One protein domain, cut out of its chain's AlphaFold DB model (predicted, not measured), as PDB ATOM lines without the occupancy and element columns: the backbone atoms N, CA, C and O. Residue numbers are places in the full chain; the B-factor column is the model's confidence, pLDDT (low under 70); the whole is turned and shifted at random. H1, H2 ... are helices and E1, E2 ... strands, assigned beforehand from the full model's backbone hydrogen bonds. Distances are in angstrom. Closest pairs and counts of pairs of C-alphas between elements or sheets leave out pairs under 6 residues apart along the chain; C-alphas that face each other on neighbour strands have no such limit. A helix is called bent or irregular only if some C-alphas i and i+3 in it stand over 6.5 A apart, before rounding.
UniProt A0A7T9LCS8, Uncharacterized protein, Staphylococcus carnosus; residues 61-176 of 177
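What this domain is: This is residues 61 to 176 of the 177 residues of an uncharacterized protein of Staphylococcus carnosus (UniProt A0A7T9LCS8). Look first for one strongly curled sheet of five strands, bent like part of a barrel, with the long strands E3 and E5 through its middle. Three helices, H2, H3 and H4, are spread separately over one face as a second layer, H3 and H2 towards its two ends and H4 between, while the short H1 only grazes the sheet. The printed part has 116 residues, with four named helices and five named strands in the order E1 H1 E2 E3 H2 E4 E5 H3 H4; the class is mixed, helices and strands. Across the antiparallel sheet the order is E1, E2, E3, E5, E4. The whole is compact, with a radius of gyration of the C-alphas of 14.7 A and spans of 43 by 32 by 26 A.

How they stand to each other: Start at inner strands E3, residues 92 to 101, and E5, residues 132 to 143, where N 96 and O 139 are 2.9 A apart. E2, residues 79 to 86, forms a hairpin with E3, with N 82 and O 95 at 3.0 A. Edge strand E1, residues 62 to 67, pairs with E2 through N 65 and O 83, 2.8 A. Edge strand E4, residues 124 to 129, forms a hairpin with E5, with N 127 and O 134 at 2.8 A. H2, residues 107 to 116, is on the sheet at a height of 9.0 A, over E5 and only just over E3, which takes 3 of its C-alphas; its closest C-alphas to E3 are Ala 110 and Tyr 100, 6.0 A. E3, H2 and E4 make a split strand-helix-strand unit, two strands running the same way with E5 between them, and its crossover is right-handed. H3, residues 152 to 158, runs across the strands over E2 at 9.1 A, its closest C-alphas being Ser 155 and Val 83, 6.7 A. H4, residues 165 to 174, on the same face as H3, runs across E2 and E3 at 10.3 A; its closest C-alphas to E5 are Ile 173 and Asn 139, 6.8 A. H3 and H4 are apart. H1, residues 73 to 76, only grazes the sheet and is too short for an O i to N i+4 pair; in H2, H3 and H4 every such pair is within hydrogen-bond range.

Where its parts are: Find C-alpha 62 at (58.047, -12.811, 22.437), where E1 begins. E5 starts at C-alpha 132, (52.954, -31.595, 4.778), and covers 33.9 A; E3 covers 28.8 A and E2 21.6 A. H2 and H4 each measure 14.3 A, and H4 ends at C-alpha 174, (32.298, -13.039, 14.056).

The domain as a whole: The C-alphas farthest apart, those of Asn 104 and Gly 146, are 44.1 A apart. The printed part has no cut, and no link is long. Mean pLDDT of the printed part is 84.3; residues 145, 147 and 160 to 176 are under 70.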
ATOM      1  N   ASP A  61      62.003 -10.676  20.692       86.69
ATOM      2  CA  ASP A  61      61.597 -11.564  21.772       86.69
ATOM      3  C   ASP A  61      60.085 -11.490  22.024       86.69
ATOM      4  O   ASP A  61      59.474 -10.431  22.195       86.69
ATOM      5  N   PHE A  62      59.466 -12.671  22.123       88.25
ATOM      6  CA  PHE A  62      58.047 -12.811  22.437       88.25
ATOM      7  C   PHE A  62      57.824 -13.762  23.599       88.25
ATOM      8  O   PHE A  62      58.326 -14.889  23.625       88.25
ATOM      9  N   ASN A  63      56.939 -13.362  24.503       89.75
ATOM     10  CA  ASN A  63      56.314 -14.283  25.435       89.75
ATOM     11  C   ASN A  63      54.994 -14.784  24.845       89.75
ATOM     12  O   ASN A  63      54.182 -13.993  24.367       89.75
ATOM     13  N   VAL A  64      54.761 -16.098  24.891       91.75
ATOM     14  CA  VAL A  64      53.555 -16.716  24.321       91.75
ATOM     15  C   VAL A  64      52.924 -17.670  25.328       91.75
ATOM     16  O   VAL A  64      53.581 -18.587  25.825       91.75
ATOM     17  N   GLN A  65      51.632 -17.490  25.596       90.12
ATOM     18  CA  GLN A  65      50.809 -18.440  26.337       90.12
ATOM     19  C   GLN A  65      49.839 -19.133  25.383       90.12
ATOM     20  O   GLN A  65      49.026 -18.482  24.738       90.12
ATOM     21  N   TYR A  66      49.906 -20.461  25.325       91.44
ATOM     22  CA  TYR A  66      48.964 -21.285  24.571       91.44
ATOM     23  C   TYR A  66      47.830 -21.758  25.474       91.44
ATOM     24  O   TYR A  66      48.079 -22.215  26.592       91.44
ATOM     25  N   ILE A  67      46.601 -21.689  24.969       87.12
ATOM     26  CA  ILE A  67      45.396 -22.050  25.711       87.12
ATOM     27  C   ILE A  67      44.734 -23.262  25.058       87.12
ATOM     28  O   ILE A  67      44.397 -23.279  23.870       87.12
ATOM     29  N   ASP A  68      44.549 -24.299  25.865       88.06
ATOM     30  CA  ASP A  68      43.868 -25.529  25.484       88.06
ATOM     31  C   ASP A  68      43.223 -26.153  26.726       88.06
ATOM     32  O   ASP A  68      43.557 -25.809  27.865       88.06
ATOM     33  N   ASP A  69      42.300 -27.079  26.507       86.25
ATOM     34  CA  ASP A  69      41.723 -27.865  27.587       86.25
ATOM     35  C   ASP A  69      42.617 -29.061  27.960       86.25
ATOM     36  O   ASP A  69      43.594 -29.406  27.286       86.25
ATOM     37  N   SER A  70      42.269 -29.742  29.054       89.19
ATOM     38  CA  SER A  70      43.001 -30.929  29.516       89.19
ATOM     39  C   SER A  70      42.983 -32.093  28.517       89.19
ATOM     40  O   SER A  70      43.833 -32.982  28.593       89.19
ATOM     41  N   ASN A  71      42.049 -32.090  27.560       90.88
ATOM     42  CA  ASN A  71      41.943 -33.080  26.493       90.88
ATOM     43  C   ASN A  71      42.710 -32.677  25.227       90.88
ATOM     44  O   ASN A  71      42.767 -33.483  24.286       90.88
ATOM     45  N   ARG A  72      43.318 -31.486  25.201       90.81
ATOM     46  CA  ARG A  72      43.990 -30.896  24.043       90.81
ATOM     47  C   ARG A  72      43.077 -30.802  22.818       90.81
ATOM     48  O   ARG A  72      43.466 -31.203  21.712       90.81
ATOM     49  N   THR A  73      41.825 -30.404  23.030       90.81
ATOM     50  CA  THR A  73      40.810 -30.336  21.972       90.81
ATOM     51  C   THR A  73      41.225 -29.383  20.851       90.81
ATOM     52  O   THR A  73      41.120 -29.761  19.682       90.81
ATOM     53  N   ASN A  74      41.781 -28.210  21.176       90.06
ATOM     54  CA  ASN A  74      42.196 -27.229  20.165       90.06
ATOM     55  C   ASN A  74      43.320 -27.796  19.293       90.06
ATOM     56  O   ASN A  74      43.220 -27.815  18.064       90.06
ATOM     57  N   TYR A  75      44.340 -28.387  19.922       91.62
ATOM     58  CA  TYR A  75      45.427 -29.052  19.206       91.62
ATOM     59  C   TYR A  75      44.932 -30.156  18.255       91.62
ATOM     60  O   TYR A  75      45.384 -30.247  17.108       91.62
ATOM     61  N   LYS A  76      43.999 -31.003  18.712       92.75
ATOM     62  CA  LYS A  76      43.408 -32.071  17.884       92.75
ATOM     63  C   LYS A  76      42.633 -31.504  16.694       92.75
ATOM     64  O   LYS A  76      42.720 -32.068  15.606       92.75
ATOM     65  N   ASN A  77      41.961 -30.373  16.893       91.88
ATOM     66  CA  ASN A  77      41.189 -29.672  15.869       91.88
ATOM     67  C   ASN A  77      42.034 -28.764  14.964       91.88
ATOM     68  O   ASN A  77      41.479 -28.120  14.078       91.88
ATOM     69  N   LYS A  78      43.363 -28.733  15.142       93.75
ATOM     70  CA  LYS A  78      44.279 -27.862  14.382       93.75
ATOM     71  C   LYS A  78      43.996 -26.370  14.582       93.75
ATOM     72  O   LYS A  78      44.258 -25.551  13.704       93.75
ATOM     73  N   GLU A  79      43.517 -26.038  15.771       93.19
ATOM     74  CA  GLU A  79      43.221 -24.688  16.227       93.19
ATOM     75  C   GLU A  79      44.242 -24.266  17.289       93.19
ATOM     76  O   GLU A  79      44.855 -25.088  17.976       93.19
ATOM     77  N   THR A  80      44.474 -22.969  17.411       92.19
ATOM     78  CA  THR A  80      45.408 -22.389  18.372       92.19
ATOM     79  C   THR A  80      44.800 -21.119  18.931       92.19
ATOM     80  O   THR A  80      44.556 -20.174  18.189       92.19
ATOM     81  N   PHE A  81      44.600 -21.107  20.243       90.38
ATOM     82  CA  PHE A  81      44.300 -19.908  21.012       90.38
ATOM     83  C   PHE A  81      45.579 -19.520  21.727       90.38
ATOM     84  O   PHE A  81      46.167 -20.349  22.436       90.38
ATOM     85  N   ARG A  82      46.048 -18.298  21.501       91.19
ATOM     86  CA  ARG A  82      47.257 -17.816  22.154       91.19
ATOM     87  C   ARG A  82      47.143 -16.360  22.548       91.19
ATOM     88  O   ARG A  82      46.490 -15.570  21.877       91.19
ATOM     89  N   VAL A  83      47.848 -16.050  23.623       90.19
ATOM     90  CA  VAL A  83      48.143 -14.692  24.053       90.19
ATOM     91  C   VAL A  83      49.628 -14.464  23.822       90.19
ATOM     92  O   VAL A  83      50.449 -15.263  24.286       90.19
ATOM     93  N   ARG A  84      49.975 -13.417  23.080       91.31
ATOM     94  CA  ARG A  84      51.353 -13.076  22.729       91.31
ATOM     95  C   ARG A  84      51.680 -11.667  23.199       91.31
ATOM     96  O   ARG A  84      50.856 -10.761  23.134       91.31
ATOM     97  N   LYS A  85      52.898 -11.509  23.703       89.38
ATOM     98  CA  LYS A  85      53.432 -10.237  24.169       89.38
ATOM     99  C   LYS A  85      54.816 -10.021  23.573       89.38
ATOM    100  O   LYS A  85      55.723 -10.794  23.889       89.38
ATOM    101  N   SER A  86      54.939  -9.006  22.721       89.81
ATOM    102  CA  SER A  86      56.220  -8.499  22.221       89.81
ATOM    103  C   SER A  86      56.946  -7.710  23.310       89.81
ATOM    104  O   SER A  86      56.299  -7.115  24.178       89.81
ATOM    105  N   GLU A  87      58.276  -7.715  23.281       85.00
ATOM    106  CA  GLU A  87      59.098  -6.867  24.150       85.00
ATOM    107  C   GLU A  87      58.951  -5.365  23.845       85.00
ATOM    108  O   GLU A  87      59.057  -4.544  24.759       85.00
ATOM    109  N   ASP A  88      58.647  -5.026  22.589       84.25
ATOM    110  CA  ASP A  88      58.627  -3.652  22.067       84.25
ATOM    111  C   ASP A  88      57.234  -2.993  22.106       84.25
ATOM    112  O   ASP A  88      57.096  -1.805  21.804       84.25
ATOM    113  N   GLU A  89      56.186  -3.740  22.459       84.19
ATOM    114  CA  GLU A  89      54.796  -3.279  22.357       84.19
ATOM    115  C   GLU A  89      54.122  -3.170  23.726       84.19
ATOM    116  O   GLU A  89      54.328  -3.995  24.617       84.19
ATOM    117  N   ASP A  90      53.252  -2.173  23.901       83.38
ATOM    118  CA  ASP A  90      52.446  -1.998  25.119       83.38
ATOM    119  C   ASP A  90      51.196  -2.895  25.118       83.38
ATOM    120  O   ASP A  90      50.727  -3.313  26.187       83.38
ATOM    121  N   SER A  91      50.692  -3.247  23.932       86.94
ATOM    122  CA  SER A  91      49.536  -4.124  23.755       86.94
ATOM    123  C   SER A  91      49.908  -5.603  23.880       86.94
ATOM    124  O   SER A  91      51.072  -6.007  23.844       86.94
ATOM    125  N   THR A  92      48.894  -6.410  24.148       88.56
ATOM    126  CA  THR A  92      48.952  -7.865  24.186       88.56
ATOM    127  C   THR A  92      48.066  -8.379  23.062       88.56
ATOM    128  O   THR A  92      46.875  -8.059  23.023       88.56
ATOM    129  N   GLU A  93      48.641  -9.193  22.186       89.38
ATOM    130  CA  GLU A  93      47.966  -9.790  21.038       89.38
ATOM    131  C   GLU A  93      47.192 -11.038  21.492       89.38
ATOM    132  O   GLU A  93      47.747 -11.961  22.104       89.38
ATOM    133  N   LEU A  94      45.894 -11.072  21.205       89.12
ATOM    134  CA  LEU A  94      45.018 -12.224  21.374       89.12
ATOM    135  C   LEU A  94      44.771 -12.817  19.994       89.12
ATOM    136  O   LEU A  94      44.228 -12.151  19.117       89.12
ATOM    137  N   GLN A  95      45.133 -14.080  19.800       88.62
ATOM    138  CA  GLN A  95      45.044 -14.703  18.487       88.62
ATOM    139  C   GLN A  95      44.273 -16.014  18.537       88.62
ATOM    140  O   GLN A  95      44.521 -16.884  19.383       88.62
ATOM    141  N   TYR A  96      43.384 -16.171  17.559       90.69
ATOM    142  CA  TYR A  96      42.787 -17.441  17.180       90.69
ATOM    143  C   TYR A  96      43.254 -17.816  15.773       90.69
ATOM    144  O   TYR A  96      42.920 -17.150  14.798       90.69
ATOM    145  N   LYS A  97      44.034 -18.895  15.673       92.50
ATOM    146  CA  LYS A  97      44.588 -19.411  14.415       92.50
ATOM    147  C   LYS A  97      44.062 -20.814  14.129       92.50
ATOM    148  O   LYS A  97      44.069 -21.669  15.016       92.50
ATOM    149  N   LYS A  98      43.671 -21.090  12.882       94.56
ATOM    150  CA  LYS A  98      43.272 -22.426  12.406       94.56
ATOM    151  C   LYS A  98      44.111 -22.855  11.208       94.56
ATOM    152  O   LYS A  98      44.445 -22.038  10.354       94.56
ATOM    153  N   ARG A  99      44.455 -24.147  11.159       95.38
ATOM    154  CA  ARG A  99      45.257 -24.752  10.088       95.38
ATOM    155  C   ARG A  99      44.423 -25.650   9.189       95.38
ATOM    156  O   ARG A  99      43.787 -26.596   9.655       95.38
ATOM    157  N   TYR A 100      44.508 -25.396   7.891       95.75
ATOM    158  CA  TYR A 100      43.846 -26.140   6.830       95.75
ATOM    159  C   TYR A 100      44.879 -26.959   6.052       95.75
ATOM    160  O   TYR A 100      45.939 -26.433   5.713       95.75
ATOM    161  N   PRO A 101      44.617 -28.240   5.755       95.56
ATOM    162  CA  PRO A 101      45.523 -29.025   4.929       95.56
ATOM    163  C   PRO A 101      45.548 -28.478   3.497       95.56
ATOM    164  O   PRO A 101      44.497 -28.287   2.886       95.56
ATOM    165  N   ILE A 102      46.744 -28.294   2.942       95.69
ATOM    166  CA  ILE A 102      46.930 -28.010   1.519       95.69
ATOM    167  C   ILE A 102      47.173 -29.339   0.808       95.69
ATOM    168  O   ILE A 102      48.084 -30.096   1.146       95.69
ATOM    169  N   THR A 103      46.341 -29.640  -0.189       93.38
ATOM    170  CA  THR A 103      46.437 -30.879  -0.974       93.38
ATOM    171  C   THR A 103      46.953 -30.548  -2.368       93.38
ATOM    172  O   THR A 103      46.440 -29.642  -3.010       93.38
ATOM    173  N   ASN A 104      47.963 -31.280  -2.849       91.56
ATOM    174  CA  ASN A 104      48.580 -31.071  -4.169       91.56
ATOM    175  C   ASN A 104      49.101 -29.638  -4.419       91.56
ATOM    176  O   ASN A 104      49.191 -29.219  -5.570       91.56
ATOM    177  N   GLY A 105      49.446 -28.895  -3.362       90.50
ATOM    178  CA  GLY A 105      49.909 -27.507  -3.472       90.50
ATOM    179  C   GLY A 105      48.808 -26.477  -3.739       90.50
ATOM    180  O   GLY A 105      49.125 -25.331  -4.039       90.50
ATOM    181  N   ASP A 106      47.533 -26.858  -3.642       93.31
ATOM    182  CA  ASP A 106      46.398 -25.962  -3.873       93.31
ATOM    183  C   ASP A 106      46.087 -25.112  -2.627       93.31
ATOM    184  O   ASP A 106      45.279 -25.487  -1.769       93.31
ATOM    185  N   ALA A 107      46.786 -23.981  -2.506       93.50
ATOM    186  CA  ALA A 107      46.567 -23.008  -1.438       93.50
ATOM    187  C   ALA A 107      45.237 -22.251  -1.604       93.50
ATOM    188  O   ALA A 107      44.567 -21.991  -0.607       93.50
ATOM    189  N   ASP A 108      44.810 -21.971  -2.839       92.75
ATOM    190  CA  ASP A 108      43.591 -21.205  -3.129       92.75
ATOM    191  C   ASP A 108      42.342 -21.907  -2.584       92.75
ATOM    192  O   ASP A 108      41.473 -21.279  -1.971       92.75
ATOM    193  N   THR A 109      42.265 -23.234  -2.729       94.19
ATOM    194  CA  THR A 109      41.176 -24.023  -2.138       94.19
ATOM    195  C   THR A 109      41.184 -23.949  -0.609       94.19
ATOM    196  O   THR A 109      40.118 -23.832   0.006       94.19
ATOM    197  N   ALA A 110      42.363 -23.990   0.019       95.69
ATOM    198  CA  ALA A 110      42.478 -23.860   1.471       95.69
ATOM    199  C   ALA A 110      42.057 -22.455   1.943       95.69
ATOM    200  O   ALA A 110      41.323 -22.343   2.926       95.69
ATOM    201  N   ILE A 111      42.433 -21.402   1.208       95.19
ATOM    202  CA  ILE A 111      42.058 -20.012   1.507       95.19
ATOM    203  C   ILE A 111      40.547 -19.829   1.356       95.19
ATOM    204  O   ILE A 111      39.885 -19.287   2.242       95.19
ATOM    205  N   ALA A 112      39.961 -20.363   0.283       93.75
ATOM    206  CA  ALA A 112      38.517 -20.338   0.084       93.75
ATOM    207  C   ALA A 112      37.761 -21.056   1.214       93.75
ATOM    208  O   ALA A 112      36.657 -20.639   1.574       93.75
ATOM    209  N   GLN A 113      38.328 -22.125   1.785       95.31
ATOM    210  CA  GLN A 113      37.747 -22.781   2.955       95.31
ATOM    211  C   GLN A 113      37.892 -21.932   4.223       95.31
ATOM    212  O   GLN A 113      36.919 -21.800   4.961       95.31
ATOM    213  N   ALA A 114      39.053 -21.314   4.450       94.38
ATOM    214  CA  ALA A 114      39.263 -20.409   5.579       94.38
ATOM    215  C   ALA A 114      38.264 -19.237   5.567       94.38
ATOM    216  O   ALA A 114      37.613 -18.968   6.576       94.38
ATOM    217  N   LYS A 115      38.039 -18.616   4.401       92.81
ATOM    218  CA  LYS A 115      37.036 -17.550   4.219       92.81
ATOM    219  C   LYS A 115      35.614 -18.009   4.548       92.81
ATOM    220  O   LYS A 115      34.874 -17.294   5.216       92.81
ATOM    221  N   LYS A 116      35.227 -19.221   4.121       92.69
ATOM    222  CA  LYS A 116      33.912 -19.810   4.459       92.69
ATOM    223  C   LYS A 116      33.740 -20.045   5.958       92.69
ATOM    224  O   LYS A 116      32.627 -19.928   6.457       92.69
ATOM    225  N   ASP A 117      34.830 -20.369   6.643       90.31
ATOM    226  CA  ASP A 117      34.867 -20.559   8.092       90.31
ATOM    227  C   ASP A 117      34.939 -19.225   8.868       90.31
ATOM    228  O   ASP A 117      34.939 -19.250  10.095       90.31
ATOM    229  N   GLY A 118      34.982 -18.076   8.177       89.94
ATOM    230  CA  GLY A 118      34.968 -16.736   8.773       89.94
ATOM    231  C   GLY A 118      36.338 -16.065   8.925       89.94
ATOM    232  O   GLY A 118      36.413 -14.967   9.466       89.94
ATOM    233  N   PHE A 119      37.418 -16.668   8.417       89.50
ATOM    234  CA  PHE A 119      38.748 -16.050   8.405       89.50
ATOM    235  C   PHE A 119      38.916 -15.138   7.187       89.50
ATOM    236  O   PHE A 119      39.491 -15.533   6.166       89.50
ATOM    237  N   ASN A 120      38.394 -13.918   7.296       84.94
ATOM    238  CA  ASN A 120      38.598 -12.846   6.320       84.94
ATOM    239  C   ASN A 120      39.783 -11.975   6.758       84.94
ATOM    240  O   ASN A 120      39.601 -10.820   7.126       84.94
ATOM    241  N   THR A 121      40.974 -12.571   6.778       83.19
ATOM    242  CA  THR A 121      42.226 -11.906   7.158       83.19
ATOM    243  C   THR A 121      43.016 -11.484   5.924       83.19
ATOM    244  O   THR A 121      42.883 -12.091   4.858       83.19
ATOM    245  N   ASP A 122      43.842 -10.454   6.080       80.50
ATOM    246  CA  ASP A 122      44.757  -9.983   5.042       80.50
ATOM    247  C   ASP A 122      46.049 -10.824   4.979       80.50
ATOM    248  O   ASP A 122      46.783 -10.754   3.990       80.50
ATOM    249  N   GLU A 123      46.303 -11.657   5.995       84.12
ATOM    250  CA  GLU A 123      47.538 -12.432   6.140       84.12
ATOM    251  C   GLU A 123      47.248 -13.926   6.332       84.12
ATOM    252  O   GLU A 123      47.041 -14.439   7.435       84.12
ATOM    253  N   TYR A 124      47.239 -14.656   5.216       94.50
ATOM    254  CA  TYR A 124      47.318 -16.113   5.226       94.50
ATOM    255  C   TYR A 124      48.778 -16.566   5.231       94.50
ATOM    256  O   TYR A 124      49.634 -15.938   4.613       94.50
ATOM    257  N   GLU A 125      49.066 -17.707   5.853       95.88
ATOM    258  CA  GLU A 125      50.421 -18.263   5.900       95.88
ATOM    259  C   GLU A 125      50.425 -19.694   5.352       95.88
ATOM    260  O   GLU A 125      49.705 -20.561   5.846       95.88
ATOM    261  N   VAL A 126      51.258 -19.974   4.353       96.00
ATOM    262  CA  VAL A 126      51.526 -21.326   3.857       96.00
ATOM    263  C   VAL A 126      52.761 -21.871   4.568       96.00
ATOM    264  O   VAL A 126      53.892 -21.466   4.303       96.00
ATOM    265  N   GLU A 127      52.541 -22.820   5.471       95.38
ATOM    266  CA  GLU A 127      53.580 -23.490   6.248       95.38
ATOM    267  C   GLU A 127      53.979 -24.818   5.581       95.38
ATOM    268  O   GLU A 127      53.149 -25.712   5.386       95.38
ATOM    269  N   TYR A 128      55.268 -24.977   5.276       92.44
ATOM    270  CA  TYR A 128      55.868 -26.236   4.829       92.44
ATOM    271  C   TYR A 128      56.367 -27.020   6.042       92.44
ATOM    272  O   TYR A 128      57.545 -26.977   6.404       92.44
ATOM    273  N   GLY A 129      55.430 -27.711   6.690       83.94
ATOM    274  CA  GLY A 129      55.668 -28.474   7.906       83.94
ATOM    275  C   GLY A 129      56.323 -29.843   7.672       83.94
ATOM    276  O   GLY A 129      56.326 -30.366   6.558       83.94
ATOM    277  N   GLU A 130      56.769 -30.504   8.750       78.75
ATOM    278  CA  GLU A 130      57.302 -31.882   8.693       78.75
ATOM    279  C   GLU A 130      56.297 -32.888   8.107       78.75
ATOM    280  O   GLU A 130      56.676 -33.875   7.481       78.75
ATOM    281  N   ASN A 131      55.001 -32.637   8.310       80.56
ATOM    282  CA  ASN A 131      53.915 -33.555   7.965       80.56
ATOM    283  C   ASN A 131      53.115 -33.116   6.725       80.56
ATOM    284  O   ASN A 131      52.060 -33.690   6.449       80.56
ATOM    285  N   GLY A 132      53.595 -32.109   5.988       88.75
ATOM    286  CA  GLY A 132      52.954 -31.595   4.778       88.75
ATOM    287  C   GLY A 132      52.750 -30.082   4.789       88.75
ATOM    288  O   GLY A 132      53.214 -29.377   5.681       88.75
ATOM    289  N   GLN A 133      52.047 -29.595   3.768       94.69
ATOM    290  CA  GLN A 133      51.718 -28.182   3.616       94.69
ATOM    291  C   GLN A 133      50.401 -27.866   4.322       94.69
ATOM    292  O   GLN A 133      49.404 -28.580   4.157       94.69
ATOM    293  N   THR A 134      50.379 -26.779   5.083       95.94
ATOM    294  CA  THR A 134      49.158 -26.269   5.707       95.94
ATOM    295  C   THR A 134      49.017 -24.780   5.482       95.94
ATOM    296  O   THR A 134      50.005 -24.057   5.520       95.94
ATOM    297  N   LEU A 135      47.782 -24.330   5.309       96.50
ATOM    298  CA  LEU A 135      47.430 -22.925   5.376       96.50
ATOM    299  C   LEU A 135      47.036 -22.589   6.815       96.50
ATOM    300  O   LEU A 135      46.079 -23.165   7.331       96.50
ATOM    301  N   SER A 136      47.733 -21.659   7.447       95.69
ATOM    302  CA  SER A 136      47.304 -21.015   8.683       95.69
ATOM    303  C   SER A 136      46.513 -19.753   8.353       95.69
ATOM    304  O   SER A 136      46.949 -18.936   7.545       95.69
ATOM    305  N   ALA A 137      45.359 -19.592   8.995       94.75
ATOM    306  CA  ALA A 137      44.574 -18.363   8.970       94.75
ATOM    307  C   ALA A 137      44.346 -17.888  10.409       94.75
ATOM    308  O   ALA A 137      44.021 -18.712  11.273       94.75
ATOM    309  N   SER A 138      44.526 -16.592  10.660       91.69
ATOM    310  CA  SER A 138      44.441 -15.988  11.994       91.69
ATOM    311  C   SER A 138      43.405 -14.877  12.026       91.69
ATOM    312  O   SER A 138      43.358 -14.066  11.107       91.69
ATOM    313  N   ASN A 139      42.646 -14.816  13.115       88.62
ATOM    314  CA  ASN A 139      41.979 -13.597  13.556       88.62
ATOM    315  C   ASN A 139      42.671 -13.108  14.828       88.62
ATOM    316  O   ASN A 139      43.021 -13.912  15.705       88.62
ATOM    317  N   GLU A 140      42.851 -11.798  14.916       87.56
ATOM    318  CA  GLU A 140      43.651 -11.142  15.947       87.56
ATOM    319  C   GLU A 140      42.873  -9.981  16.559       87.56
ATOM    320  O   GLU A 140      42.093  -9.301  15.890       87.56
ATOM    321  N   SER A 141      43.072  -9.774  17.854       86.19
ATOM    322  CA  SER A 141      42.635  -8.581  18.566       86.19
ATOM    323  C   SER A 141      43.677  -8.189  19.605       86.19
ATOM    324  O   SER A 141      44.541  -8.982  19.974       86.19
ATOM    325  N   GLU A 142      43.602  -6.957  20.097       87.00
ATOM    326  CA  GLU A 142      44.568  -6.437  21.058       87.00
ATOM    327  C   GLU A 142      43.898  -6.018  22.364       87.00
ATOM    328  O   GLU A 142      42.768  -5.522  22.391       87.00
ATOM    329  N   THR A 143      44.627  -6.175  23.467       83.81
ATOM    330  CA  THR A 143      44.237  -5.648  24.776       83.81
ATOM    331  C   THR A 143      45.434  -5.059  25.513       83.81
ATOM    332  O   THR A 143      46.567  -5.498  25.346       83.81
ATOM    333  N   ASN A 144      45.200  -4.081  26.383       78.38
ATOM    334  CA  ASN A 144      46.260  -3.458  27.171       78.38
ATOM    335  C   ASN A 144      46.427  -4.189  28.506       78.38
ATOM    336  O   ASN A 144      45.638  -3.993  29.429       78.38
ATOM    337  N   SER A 145      47.470  -5.019  28.626       68.25
ATOM    338  CA  SER A 145      47.813  -5.730  29.876       68.25
ATOM    339  C   SER A 145      49.126  -5.260  30.525       68.25
ATOM    340  O   SER A 145      49.510  -5.786  31.570       68.25
ATOM    341  N   GLY A 146      49.794  -4.254  29.946       70.12
ATOM    342  CA  GLY A 146      51.127  -3.799  30.360       70.12
ATOM    343  C   GLY A 146      52.256  -4.643  29.751       70.12
ATOM    344  O   GLY A 146      52.024  -5.436  28.847       70.12
ATOM    345  N   TYR A 147      53.488  -4.464  30.241       68.12
ATOM    346  CA  TYR A 147      54.706  -5.064  29.660       68.12
ATOM    347  C   TYR A 147      54.903  -6.561  29.941       68.12
ATOM    348  O   TYR A 147      55.735  -7.203  29.311       68.12
ATOM    349  N   SER A 148      54.164  -7.132  30.891       77.88
ATOM    350  CA  SER A 148      54.318  -8.536  31.279       77.88
ATOM    351  C   SER A 148      53.254  -9.409  30.628       77.88
ATOM    352  O   SER A 148      52.101  -8.998  30.509       77.88
ATOM    353  N   LEU A 149      53.613 -10.653  30.303       80.25
ATOM    354  CA  LEU A 149      52.632 -11.648  29.881       80.25
ATOM    355  C   LEU A 149      51.574 -11.836  30.990       80.25
ATOM    356  O   LEU A 149      51.951 -12.049  32.153       80.25
ATOM    357  N   PRO A 150      50.270 -11.779  30.668       79.88
ATOM    358  CA  PRO A 150      49.224 -12.027  31.649       79.88
ATOM    359  C   PRO A 150      49.317 -13.446  32.224       79.88
ATOM    360  O   PRO A 150      49.718 -14.408  31.561       79.88
ATOM    361  N   ASN A 151      48.910 -13.601  33.485       82.75
ATOM    362  CA  ASN A 151      48.759 -14.933  34.068       82.75
ATOM    363  C   ASN A 151      47.591 -15.693  33.405       82.75
ATOM    364  O   ASN A 151      46.822 -15.123  32.631       82.75
ATOM    365  N   ALA A 152      47.441 -16.985  33.708       77.25
ATOM    366  CA  ALA A 152      46.408 -17.814  33.084       77.25
ATOM    367  C   ALA A 152      44.987 -17.244  33.266       77.25
ATOM    368  O   ALA A 152      44.238 -17.164  32.304       77.25
ATOM    369  N   ALA A 153      44.623 -16.789  34.470       78.38
ATOM    370  CA  ALA A 153      43.290 -16.234  34.717       78.38
ATOM    371  C   ALA A 153      43.046 -14.937  33.927       78.38
ATOM    372  O   ALA A 153      41.982 -14.774  33.345       78.38
ATOM    373  N   GLN A 154      44.044 -14.051  33.863       80.88
ATOM    374  CA  GLN A 154      43.983 -12.815  33.075       80.88
ATOM    375  C   GLN A 154      43.921 -13.085  31.569       80.88
ATOM    376  O   GLN A 154      43.257 -12.357  30.847       80.88
ATOM    377  N   SER A 155      44.605 -14.125  31.095       80.81
ATOM    378  CA  SER A 155      44.596 -14.514  29.681       80.81
ATOM    379  C   SER A 155      43.239 -15.084  29.279       80.81
ATOM    380  O   SER A 155      42.708 -14.730  28.232       80.81
ATOM    381  N   LEU A 156      42.649 -15.918  30.141       78.69
ATOM    382  CA  LEU A 156      41.287 -16.407  29.955       78.69
ATOM    383  C   LEU A 156      40.289 -15.245  29.935       78.69
ATOM    384  O   LEU A 156      39.483 -15.173  29.017       78.69
ATOM    385  N   ASP A 157      40.385 -14.314  30.885       79.56
ATOM    386  CA  ASP A 157      39.530 -13.121  30.960       79.56
ATOM    387  C   ASP A 157      39.652 -12.225  29.721       79.56
ATOM    388  O   ASP A 157      38.651 -11.903  29.085       79.56
ATOM    389  N   ALA A 158      40.882 -11.928  29.297       76.94
ATOM    390  CA  ALA A 158      41.156 -11.149  28.093       76.94
ATOM    391  C   ALA A 158      40.571 -11.784  26.825       76.94
ATOM    392  O   ALA A 158      40.083 -11.075  25.949       76.94
ATOM    393  N   MET A 159      40.598 -13.114  26.732       75.06
ATOM    394  CA  MET A 159      40.012 -13.840  25.607       75.06
ATOM    395  C   MET A 159      38.494 -14.014  25.722       75.06
ATOM    396  O   MET A 159      37.894 -14.557  24.800       75.06
ATOM    397  N   GLY A 160      37.869 -13.585  26.823       69.75
ATOM    398  CA  GLY A 160      36.446 -13.800  27.094       69.75
ATOM    399  C   GLY A 160      36.108 -15.233  27.520       69.75
ATOM    400  O   GLY A 160      34.949 -15.645  27.455       69.75
ATOM    401  N   ILE A 161      37.101 -16.025  27.950       68.38
ATOM    402  CA  ILE A 161      36.956 -17.435  28.349       68.38
ATOM    403  C   ILE A 161      36.357 -17.512  29.757       68.38
ATOM    404  O   ILE A 161      36.995 -17.878  30.745       68.38
ATOM    405  N   HIS A 162      35.076 -17.173  29.817       65.88
ATOM    406  CA  HIS A 162      34.177 -17.416  30.941       65.88
ATOM    407  C   HIS A 162      33.021 -18.347  30.542       65.88
ATOM    408  O   HIS A 162      32.348 -18.905  31.409       65.88
ATOM    409  N   GLU A 163      32.822 -18.540  29.233       55.44
ATOM    410  CA  GLU A 163      31.726 -19.295  28.624       55.44
ATOM    411  C   GLU A 163      32.224 -20.547  27.874       55.44
ATOM    412  O   GLU A 163      33.424 -20.777  27.710       55.44
ATOM    413  N   THR A 164      31.302 -21.418  27.448       59.06
ATOM    414  CA  THR A 164      31.633 -22.655  26.717       59.06
ATOM    415  C   THR A 164      32.453 -22.370  25.454       59.06
ATOM    416  O   THR A 164      32.093 -21.482  24.688       59.06
ATOM    417  N   ILE A 165      33.500 -23.171  25.202       60.50
ATOM    418  CA  ILE A 165      34.511 -23.021  24.125       60.50
ATOM    419  C   ILE A 165      33.927 -22.632  22.747       60.50
ATOM    420  O   ILE A 165      34.541 -21.854  22.019       60.50
ATOM    421  N   ASP A 166      32.750 -23.146  22.385       60.50
ATOM    422  CA  ASP A 166      32.113 -22.873  21.086       60.50
ATOM    423  C   ASP A 166      31.602 -21.428  20.937       60.50
ATOM    424  O   ASP A 166      31.628 -20.873  19.835       60.50
ATOM    425  N   GLN A 167      31.184 -20.789  22.034       57.22
ATOM    426  CA  GLN A 167      30.746 -19.390  22.017       57.22
ATOM    427  C   GLN A 167      31.944 -18.460  21.771       57.22
ATOM    428  O   GLN A 167      31.873 -17.570  20.934       57.22
ATOM    429  N   LEU A 168      33.091 -18.766  22.384       60.78
ATOM    430  CA  LEU A 168      34.337 -18.016  22.211       60.78
ATOM    431  C   LEU A 168      34.864 -18.037  20.774       60.78
ATOM    432  O   LEU A 168      35.282 -17.016  20.235       60.78
ATOM    433  N   LYS A 169      34.832 -19.222  20.148       64.62
ATOM    434  CA  LYS A 169      35.156 -19.392  18.725       64.62
ATOM    435  C   LYS A 169      34.280 -18.491  17.879       64.62
ATOM    436  O   LYS A 169      34.781 -17.794  17.011       64.62
ATOM    437  N   THR A 170      32.982 -18.498  18.158       61.81
ATOM    438  CA  THR A 170      32.017 -17.666  17.444       61.81
ATOM    439  C   THR A 170      32.342 -16.182  17.628       61.81
ATOM    440  O   THR A 170      32.381 -15.450  16.646       61.81
ATOM    441  N   ASP A 171      32.674 -15.737  18.837       64.44
ATOM    442  CA  ASP A 171      32.946 -14.323  19.104       64.44
ATOM    443  C   ASP A 171      34.257 -13.835  18.468       64.44
ATOM    444  O   ASP A 171      34.277 -12.781  17.833       64.44
ATOM    445  N   MET A 172      35.334 -14.627  18.539       64.94
ATOM    446  CA  MET A 172      36.606 -14.302  17.873       64.94
ATOM    447  C   MET A 172      36.526 -14.380  16.342       64.94
ATOM    448  O   MET A 172      37.311 -13.734  15.647       64.94
ATOM    449  N   ILE A 173      35.609 -15.184  15.801       62.97
ATOM    450  CA  ILE A 173      35.403 -15.286  14.353       62.97
ATOM    451  C   ILE A 173      34.474 -14.175  13.844       62.97
ATOM    452  O   ILE A 173      34.722 -13.634  12.770       62.97
ATOM    453  N   PHE A 174      33.418 -13.828  14.588       57.25
ATOM    454  CA  PHE A 174      32.298 -13.039  14.056       57.25
ATOM    455  C   PHE A 174      31.998 -11.725  14.787       57.25
ATOM    456  O   PHE A 174      31.350 -10.876  14.188       57.25
ATOM    457  N   ASN A 175      32.418 -11.543  16.045       55.53
ATOM    458  CA  ASN A 175      31.997 -10.397  16.867       55.53
ATOM    459  C   ASN A 175      33.107  -9.363  17.136       55.53
ATOM    460  O   ASN A 175      32.815  -8.314  17.706       55.53
ATOM    461  N   ASN A 176      34.347  -9.617  16.703       47.88
ATOM    462  CA  ASN A 176      35.454  -8.651  16.772       47.88
ATOM    463  C   ASN A 176      35.675  -7.842  15.471       47.88
ATOM    464  O   ASN A 176      36.715  -7.200  15.338       47.88
TER     465      ASN A 176